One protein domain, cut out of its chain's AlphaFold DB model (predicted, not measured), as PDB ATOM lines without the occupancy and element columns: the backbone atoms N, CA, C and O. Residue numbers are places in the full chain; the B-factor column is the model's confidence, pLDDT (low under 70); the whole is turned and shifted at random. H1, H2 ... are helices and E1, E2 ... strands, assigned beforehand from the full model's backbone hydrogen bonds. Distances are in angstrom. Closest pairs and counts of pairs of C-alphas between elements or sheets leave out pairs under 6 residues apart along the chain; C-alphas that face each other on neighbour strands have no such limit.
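AT A GLANCE: This is residues 2 to 64 of the 95 residues of an uncharacterized protein of Rhizobium skierniewicense (UniProt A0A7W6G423). Look first for a small three-stranded sheet, a long hairpin of E2 and E3 with short E1 beside E2; one helix, H1, is set off the sheet near the end where E2 begins, and a tail, residues 56 to 64, sticks out alone. The 63 printed residues hold one named helix and three named strands, along the chain E1, H1, E2, E3, in the mixed class of helices and strands. The sheet's order is E1, E2, E3, all antiparallel. The whole is only just extended, close to loose, with a radius of gyration of the C-alphas of 16.2 A; its flat outline spans 57 by 37 by 16 A.

HOW THE PARTS SIT: Start at inner strand E2, residues 33 to 41. It forms a hairpin with edge strand E3, residues 44 to 51, antiparallel at 155 degrees; find N 38 and O 46 within hydrogen-bond range at 2.7 A. On E2's other side is edge strand E1, residues 5 to 8, antiparallel at 153 degrees, with N 37 and O 7 at 2.8 A. Helix H1, residues 17 to 29, is not on the sheet: its closest C-alphas to E2 are those of Val 28 and Ile 34, 7.3 A apart. H1 and E3 are apart. In H1 every O i to N i+4 pair is within hydrogen-bond range.

IN THESE COORDINATES: Find C-alpha 33 at (-23.068, -39.732, -11.603); from there E2 runs 24.9 A to Asp 41. E3 covers 22.7 A from Lys 44 to C-alpha 51 at (-20.436, -42.258, -13.984). E1 begins at C-alpha 5, (-16.836, -51.322, 2.370), and measures 10.2 A; H1 measures 18.4 A.

THE WHOLE: Without residues 56 to 64, which stand free, the body spans 37 by 27 by 14 A. The printed part has no cut and no long link. Confidence is low, pLDDT under 70, at residues 53 to 64.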
ATOM      1  N   PRO A   2      -7.503 -57.609  -0.205       85.56
ATOM      2  CA  PRO A   2      -8.105 -56.390   0.328       85.56
ATOM      3  C   PRO A   2      -9.635 -56.465   0.239       85.56
ATOM      4  O   PRO A   2     -10.174 -56.916  -0.769       85.56
ATOM      5  N   PHE A   3     -10.317 -56.016   1.288       87.00
ATOM      6  CA  PHE A   3     -11.767 -55.857   1.315       87.00
ATOM      7  C   PHE A   3     -12.085 -54.374   1.460       87.00
ATOM      8  O   PHE A   3     -11.381 -53.656   2.165       87.00
ATOM      9  N   PHE A   4     -13.143 -53.924   0.795       88.88
ATOM     10  CA  PHE A   4     -13.582 -52.538   0.850       88.88
ATOM     11  C   PHE A   4     -15.066 -52.504   1.175       88.88
ATOM     12  O   PHE A   4     -15.856 -53.237   0.578       88.88
ATOM     13  N   LEU A   5     -15.443 -51.642   2.112       90.19
ATOM     14  CA  LEU A   5     -16.836 -51.322   2.370       90.19
ATOM     15  C   LEU A   5     -17.210 -50.120   1.507       90.19
ATOM     16  O   LEU A   5     -16.580 -49.068   1.600       90.19
ATOM     17  N   VAL A   6     -18.211 -50.295   0.648       88.19
ATOM     18  CA  VAL A   6     -18.685 -49.253  -0.267       88.19
ATOM     19  C   VAL A   6     -20.083 -48.838   0.162       88.19
ATOM     20  O   VAL A   6     -20.969 -49.677   0.308       88.19
ATOM     21  N   THR A   7     -20.284 -47.546   0.392       89.12
ATOM     22  CA  THR A   7     -21.576 -46.997   0.811       89.12
ATOM     23  C   THR A   7     -21.900 -45.762  -0.010       89.12
ATOM     24  O   THR A   7     -21.105 -44.828  -0.084       89.12
ATOM     25  N   GLN A   8     -23.080 -45.752  -0.622       87.31
ATOM     26  CA  GLN A   8     -23.637 -44.577  -1.277       87.31
ATOM     27  C   GLN A   8     -24.554 -43.856  -0.287       87.31
ATOM     28  O   GLN A   8     -25.486 -44.458   0.244       87.31
ATOM     29  N   THR A   9     -24.307 -42.571  -0.050       84.94
ATOM     30  CA  THR A   9     -25.190 -41.700   0.732       84.94
ATOM     31  C   THR A   9     -25.542 -40.485  -0.109       84.94
ATOM     32  O   THR A   9     -24.663 -39.758  -0.565       84.94
ATOM     33  N   VAL A  10     -26.836 -40.271  -0.336       84.12
ATOM     34  CA  VAL A  10     -27.344 -39.138  -1.111       84.12
ATOM     35  C   VAL A  10     -28.502 -38.499  -0.357       84.12
ATOM     36  O   VAL A  10     -29.344 -39.196   0.205       84.12
ATOM     37  N   LEU A  11     -28.511 -37.169  -0.315       86.44
ATOM     38  CA  LEU A  11     -29.633 -36.401   0.207       86.44
ATOM     39  C   LEU A  11     -30.569 -36.079  -0.950       86.44
ATOM     40  O   LEU A  11     -30.141 -35.521  -1.957       86.44
ATOM     41  N   ILE A  12     -31.833 -36.456  -0.795       89.06
ATOM     42  CA  ILE A  12     -32.867 -36.272  -1.808       89.06
ATOM     43  C   ILE A  12     -34.022 -35.526  -1.171       89.06
ATOM     44  O   ILE A  12     -34.517 -35.914  -0.117       89.06
ATOM     45  N   GLU A  13     -34.452 -34.462  -1.835       91.00
ATOM     46  CA  GLU A  13     -35.626 -33.703  -1.438       91.00
ATOM     47  C   GLU A  13     -36.903 -34.434  -1.883       91.00
ATOM     48  O   GLU A  13     -37.122 -34.701  -3.075       91.00
ATOM     49  N   ALA A  14     -37.742 -34.801  -0.919       94.31
ATOM     50  CA  ALA A  14     -39.018 -35.466  -1.143       94.31
ATOM     51  C   ALA A  14     -39.976 -35.215   0.027       94.31
ATOM     52  O   ALA A  14     -39.541 -34.901   1.133       94.31
ATOM     53  N   ASP A  15     -41.269 -35.381  -0.241       93.56
ATOM     54  CA  ASP A  15     -42.333 -35.151   0.737       93.56
ATOM     55  C   ASP A  15     -42.442 -36.282   1.776       93.56
ATOM     56  O   ASP A  15     -42.872 -36.045   2.904       93.56
ATOM     57  N   ASP A  16     -42.028 -37.504   1.415       94.69
ATOM     58  CA  ASP A  16     -42.008 -38.676   2.294       94.69
ATOM     59  C   ASP A  16     -40.822 -39.624   2.001       94.69
ATOM     60  O   ASP A  16     -40.096 -39.489   1.007       94.69
ATOM     61  N   GLU A  17     -40.612 -40.597   2.894       94.88
ATOM     62  CA  GLU A  17     -39.512 -41.571   2.818       94.88
ATOM     63  C   GLU A  17     -39.593 -42.469   1.572       94.88
ATOM     64  O   GLU A  17     -38.566 -42.836   0.995       94.88
ATOM     65  N   GLN A  18     -40.803 -42.818   1.130       95.06
ATOM     66  CA  GLN A  18     -41.008 -43.720   0.001       95.06
ATOM     67  C   GLN A  18     -40.716 -43.010  -1.327       95.06
ATOM     68  O   GLN A  18     -40.047 -43.570  -2.196       95.06
ATOM     69  N   ALA A  19     -41.143 -41.758  -1.464       93.56
ATOM     70  CA  ALA A  19     -40.831 -40.879  -2.578       93.56
ATOM     71  C   ALA A  19     -39.328 -40.580  -2.644       93.56
ATOM     72  O   ALA A  19     -38.757 -40.602  -3.735       93.56
ATOM     73  N   ALA A  20     -38.664 -40.368  -1.500       91.94
ATOM     74  CA  ALA A  20     -37.206 -40.231  -1.446       91.94
ATOM     75  C   ALA A  20     -36.505 -41.498  -1.962       91.94
ATOM     76  O   ALA A  20     -35.602 -41.407  -2.797       91.94
ATOM     77  N   ALA A  21     -36.949 -42.677  -1.513       90.50
ATOM     78  CA  ALA A  21     -36.387 -43.955  -1.937       90.50
ATOM     79  C   ALA A  21     -36.590 -44.211  -3.439       90.50
ATOM     80  O   ALA A  21     -35.648 -44.605  -4.126       90.50
ATOM     81  N   LEU A  22     -37.789 -43.945  -3.967       92.56
ATOM     82  CA  LEU A  22     -38.083 -44.086  -5.395       92.56
ATOM     83  C   LEU A  22     -37.219 -43.144  -6.238       92.56
ATOM     84  O   LEU A  22     -36.546 -43.607  -7.156       92.56
ATOM     85  N   LYS A  23     -37.128 -41.861  -5.862       90.94
ATOM     86  CA  LYS A  23     -36.239 -40.897  -6.530       90.94
ATOM     87  C   LYS A  23     -34.773 -41.339  -6.487       90.94
ATOM     88  O   LYS A  23     -34.068 -41.182  -7.480       90.94
ATOM     89  N   ALA A  24     -34.306 -41.911  -5.372       88.50
ATOM     90  CA  ALA A  24     -32.944 -42.438  -5.267       88.50
ATOM     91  C   ALA A  24     -32.693 -43.552  -6.285       88.50
ATOM     92  O   ALA A  24     -31.685 -43.540  -6.990       88.50
ATOM     93  N   VAL A  25     -33.623 -44.503  -6.367       88.81
ATOM     94  CA  VAL A  25     -33.545 -45.628  -7.303       88.81
ATOM     95  C   VAL A  25     -33.603 -45.136  -8.745       88.81
ATOM     96  O   VAL A  25     -32.825 -45.608  -9.571       88.81
ATOM     97  N   ASP A  26     -34.470 -44.173  -9.043       88.31
ATOM     98  CA  ASP A  26     -34.602 -43.611 -10.383       88.31
ATOM     99  C   ASP A  26     -33.334 -42.868 -10.814       88.31
ATOM    100  O   ASP A  26     -32.894 -43.048 -11.944       88.31
ATOM    101  N   LEU A  27     -32.675 -42.123  -9.918       85.00
ATOM    102  CA  LEU A  27     -31.379 -41.492 -10.202       85.00
ATOM    103  C   LEU A  27     -30.291 -42.519 -10.529       85.00
ATOM    104  O   LEU A  27     -29.508 -42.326 -11.461       85.00
ATOM    105  N   VAL A  28     -30.261 -43.627  -9.783       85.62
ATOM    106  CA  VAL A  28     -29.326 -44.727 -10.045       85.62
ATOM    107  C   VAL A  28     -29.636 -45.389 -11.392       85.62
ATOM    108  O   VAL A  28     -28.722 -45.661 -12.169       85.62
ATOM    109  N   ARG A  29     -30.920 -45.610 -11.704       84.56
ATOM    110  CA  ARG A  29     -31.368 -46.211 -12.971       84.56
ATOM    111  C   ARG A  29     -31.185 -45.300 -14.176       84.56
ATOM    112  O   ARG A  29     -30.941 -45.808 -15.262       84.56
ATOM    113  N   ALA A  30     -31.290 -43.987 -13.996       81.62
ATOM    114  CA  ALA A  30     -31.128 -42.998 -15.054       81.62
ATOM    115  C   ALA A  30     -29.675 -42.865 -15.536       81.62
ATOM    116  O   ALA A  30     -29.422 -42.153 -16.504       81.62
ATOM    117  N   GLY A  31     -28.717 -43.531 -14.882       74.75
ATOM    118  CA  GLY A  31     -27.312 -43.434 -15.265       74.75
ATOM    119  C   GLY A  31     -26.663 -42.117 -14.830       74.75
ATOM    120  O   GLY A  31     -25.750 -41.628 -15.486       74.75
ATOM    121  N   GLY A  32     -27.142 -41.497 -13.747       75.12
ATOM    122  CA  GLY A  32     -26.499 -40.304 -13.193       75.12
ATOM    123  C   GLY A  32     -25.119 -40.601 -12.593       75.12
ATOM    124  O   GLY A  32     -24.790 -41.741 -12.271       75.12
ATOM    125  N   GLU A  33     -24.291 -39.575 -12.397       79.06
ATOM    126  CA  GLU A  33     -23.068 -39.732 -11.603       79.06
ATOM    127  C   GLU A  33     -23.413 -40.077 -10.148       79.06
ATOM    128  O   GLU A  33     -24.230 -39.414  -9.506       79.06
ATOM    129  N   ILE A  34     -22.767 -41.113  -9.613       83.88
ATOM    130  CA  ILE A  34     -22.978 -41.585  -8.247       83.88
ATOM    131  C   ILE A  34     -21.686 -41.408  -7.458       83.88
ATOM    132  O   ILE A  34     -20.643 -41.954  -7.816       83.88
ATOM    133  N   THR A  35     -21.756 -40.680  -6.344       84.38
ATOM    134  CA  THR A  35     -20.644 -40.596  -5.392       84.38
ATOM    135  C   THR A  35     -20.789 -41.678  -4.329       84.38
ATOM    136  O   THR A  35     -21.810 -41.763  -3.648       84.38
ATOM    137  N   VAL A  36     -19.752 -42.497  -4.176       87.19
ATOM    138  CA  VAL A  36     -19.672 -43.556  -3.169       87.19
ATOM    139  C   VAL A  36     -18.519 -43.301  -2.209       87.19
ATOM    140  O   VAL A  36     -17.435 -42.873  -2.604       87.19
ATOM    141  N   ALA A  37     -18.740 -43.590  -0.935       87.31
ATOM    142  CA  ALA A  37     -17.697 -43.670   0.068       87.31
ATOM    143  C   ALA A  37     -17.113 -45.090   0.069       87.31
ATOM    144  O   ALA A  37     -17.831 -46.065   0.280       87.31
ATOM    145  N   VAL A  38     -15.809 -45.203  -0.157       90.44
ATOM    146  CA  VAL A  38     -15.033 -46.442  -0.117       90.44
ATOM    147  C   VAL A  38     -14.146 -46.420   1.118       90.44
ATOM    148  O   VAL A  38     -13.227 -45.605   1.239       90.44
ATOM    149  N   LYS A  39     -14.418 -47.328   2.048       90.88
ATOM    150  CA  LYS A  39     -13.661 -47.500   3.282       90.88
ATOM    151  C   LYS A  39     -12.803 -48.760   3.182       90.88
ATOM    152  O   LYS A  39     -13.329 -49.854   2.996       90.88
ATOM    153  N   ALA A  40     -11.486 -48.580   3.278       85.88
ATOM    154  CA  ALA A  40     -10.501 -49.667   3.210       85.88
ATOM    155  C   ALA A  40     -10.046 -50.134   4.601       85.88
ATOM    156  O   ALA A  40      -9.822 -51.316   4.807       85.88
ATOM    157  N   ASP A  41      -9.968 -49.197   5.549       83.12
ATOM    158  CA  ASP A  41      -9.559 -49.413   6.938       83.12
ATOM    159  C   ASP A  41     -10.473 -48.600   7.866       83.12
ATOM    160  O   ASP A  41     -11.203 -47.715   7.414       83.12
ATOM    161  N   GLU A  42     -10.416 -48.835   9.180       79.81
ATOM    162  CA  GLU A  42     -11.292 -48.171  10.162       79.81
ATOM    163  C   GLU A  42     -11.250 -46.635  10.109       79.81
ATOM    164  O   GLU A  42     -12.262 -45.990  10.394       79.81
ATOM    165  N   ILE A  43     -10.120 -46.070   9.680       80.88
ATOM    166  CA  ILE A  43      -9.801 -44.639   9.772       80.88
ATOM    167  C   ILE A  43      -9.823 -43.932   8.406       80.88
ATOM    168  O   ILE A  43      -9.859 -42.704   8.349       80.88
ATOM    169  N   LYS A  44      -9.804 -44.677   7.290       83.19
ATOM    170  CA  LYS A  44      -9.649 -44.100   5.946       83.19
ATOM    171  C   LYS A  44     -10.894 -44.329   5.092       83.19
ATOM    172  O   LYS A  44     -11.139 -45.439   4.623       83.19
ATOM    173  N   THR A  45     -11.625 -43.244   4.844       86.69
ATOM    174  CA  THR A  45     -12.761 -43.192   3.911       86.69
ATOM    175  C   THR A  45     -12.374 -42.343   2.704       86.69
ATOM    176  O   THR A  45     -11.898 -41.223   2.866       86.69
ATOM    177  N   THR A  46     -12.552 -42.879   1.499       89.50
ATOM    178  CA  THR A  46     -12.268 -42.196   0.228       89.50
ATOM    179  C   THR A  46     -13.568 -42.024  -0.539       89.50
ATOM    180  O   THR A  46     -14.309 -42.987  -0.676       89.50
ATOM    181  N   TYR A  47     -13.851 -40.834  -1.058       88.25
ATOM    182  CA  TYR A  47     -15.035 -40.605  -1.888       88.25
ATOM    183  C   TYR A  47     -14.660 -40.736  -3.363       88.25
ATOM    184  O   TYR A  47     -13.682 -40.134  -3.805       88.25
ATOM    185  N   ILE A  48     -15.409 -41.547  -4.106       86.94
ATOM    186  CA  ILE A  48     -15.199 -41.800  -5.533       86.94
ATOM    187  C   ILE A  48     -16.501 -41.499  -6.267       86.94
ATOM    188  O   ILE A  48     -17.549 -42.029  -5.906       86.94
ATOM    189  N   THR A  49     -16.428 -40.674  -7.307       84.56
ATOM    190  CA  THR A  49     -17.547 -40.426  -8.221       84.56
ATOM    191  C   THR A  49     -17.434 -41.371  -9.408       84.56
ATOM    192  O   THR A  49     -16.398 -41.428 -10.071       84.56
ATOM    193  N   VAL A  50     -18.490 -42.142  -9.651       82.75
ATOM    194  CA  VAL A  50     -18.576 -43.113 -10.740       82.75
ATOM    195  C   VAL A  50     -19.677 -42.658 -11.698       82.75
ATOM    196  O   VAL A  50     -20.813 -42.475 -11.253       82.75
ATOM    197  N   PRO A  51     -19.389 -42.477 -12.998       77.00
ATOM    198  CA  PRO A  51     -20.436 -42.258 -13.984       77.00
ATOM    199  C   PRO A  51     -21.228 -43.557 -14.153       77.00
ATOM    200  O   PRO A  51     -20.645 -44.601 -14.460       77.00
ATOM    201  N   ALA A  52     -22.542 -43.528 -13.941       71.81
ATOM    202  CA  ALA A  52     -23.362 -44.702 -14.198       71.81
ATOM    203  C   ALA A  52     -23.688 -44.783 -15.698       71.81
ATOM    204  O   ALA A  52     -24.261 -43.872 -16.279       71.81
ATOM    205  N   GLN A  53     -23.320 -45.884 -16.353       67.56
ATOM    206  CA  GLN A  53     -23.834 -46.203 -17.686       67.56
ATOM    207  C   GLN A  53     -25.023 -47.141 -17.534       67.56
ATOM    208  O   GLN A  53     -24.905 -48.212 -16.935       67.56
ATOM    209  N   VAL A  54     -26.163 -46.743 -18.097       64.50
ATOM    210  CA  VAL A  54     -27.311 -47.636 -18.243       64.50
ATOM    211  C   VAL A  54     -26.938 -48.676 -19.290       64.50
ATOM    212  O   VAL A  54     -26.912 -48.393 -20.484       64.50
ATOM    213  N   ILE A  55     -26.615 -49.885 -18.841       62.41
ATOM    214  CA  ILE A  55     -26.593 -51.038 -19.732       62.41
ATOM    215  C   ILE A  55     -28.058 -51.417 -19.905       62.41
ATOM    216  O   ILE A  55     -28.651 -52.020 -19.009       62.41
ATOM    217  N   GLU A  56     -28.666 -51.008 -21.022       59.09
ATOM    218  CA  GLU A  56     -29.964 -51.545 -21.412       59.09
ATOM    219  C   GLU A  56     -29.826 -53.067 -21.452       59.09
ATOM    220  O   GLU A  56     -29.047 -53.628 -22.229       59.09
ATOM    221  N   ALA A  57     -30.542 -53.749 -20.560       57.69
ATOM    222  CA  ALA A  57     -30.714 -55.181 -20.675       57.69
ATOM    223  C   ALA A  57     -31.469 -55.399 -21.988       57.69
ATOM    224  O   ALA A  57     -32.678 -55.178 -22.033       57.69
ATOM    225  N   HIS A  58     -30.746 -55.738 -23.062       47.06
ATOM    226  CA  HIS A  58     -31.326 -56.057 -24.362       47.06
ATOM    227  C   HIS A  58     -32.516 -56.989 -24.135       47.06
ATOM    228  O   HIS A  58     -32.352 -58.124 -23.680       47.06
ATOM    229  N   ALA A  59     -33.717 -56.471 -24.401       45.75
ATOM    230  CA  ALA A  59     -34.936 -57.247 -24.365       45.75
ATOM    231  C   ALA A  59     -34.738 -58.430 -25.313       45.75
ATOM    232  O   ALA A  59     -34.521 -58.243 -26.511       45.75
ATOM    233  N   LEU A  60     -34.755 -59.647 -24.768       51.09
ATOM    234  CA  LEU A  60     -34.879 -60.847 -25.578       51.09
ATOM    235  C   LEU A  60     -36.222 -60.725 -26.295       51.09
ATOM    236  O   LEU A  60     -37.275 -60.891 -25.680       51.09
ATOM    237  N   VAL A  61     -36.161 -60.341 -27.567       47.00
ATOM    238  CA  VAL A  61     -37.291 -60.336 -28.486       47.00
ATOM    239  C   VAL A  61     -37.803 -61.770 -28.514       47.00
ATOM    240  O   VAL A  61     -37.109 -62.682 -28.960       47.00
ATOM    241  N   VAL A  62     -38.974 -61.988 -27.927       48.75
ATOM    242  CA  VAL A  62     -39.742 -63.202 -28.168       48.75
ATOM    243  C   VAL A  62     -40.426 -62.951 -29.502       48.75
ATOM    244  O   VAL A  62     -41.374 -62.172 -29.557       48.75
ATOM    245  N   ASP A  63     -39.885 -63.532 -30.572       39.44
ATOM    246  CA  ASP A  63     -40.574 -63.595 -31.860       39.44
ATOM    247  C   ASP A  63     -41.926 -64.294 -31.643       39.44
ATOM    248  O   ASP A  63     -41.991 -65.472 -31.280       39.44
ATOM    249  N   GLU A  64     -43.013 -63.539 -31.810       47.12
ATOM    250  CA  GLU A  64     -44.365 -64.072 -31.958       47.12
ATOM    251  C   GLU A  64     -44.458 -64.779 -33.317       47.12
ATOM    252  O   GLU A  64     -44.754 -64.156 -34.338       47.12
TER     253      GLU A  64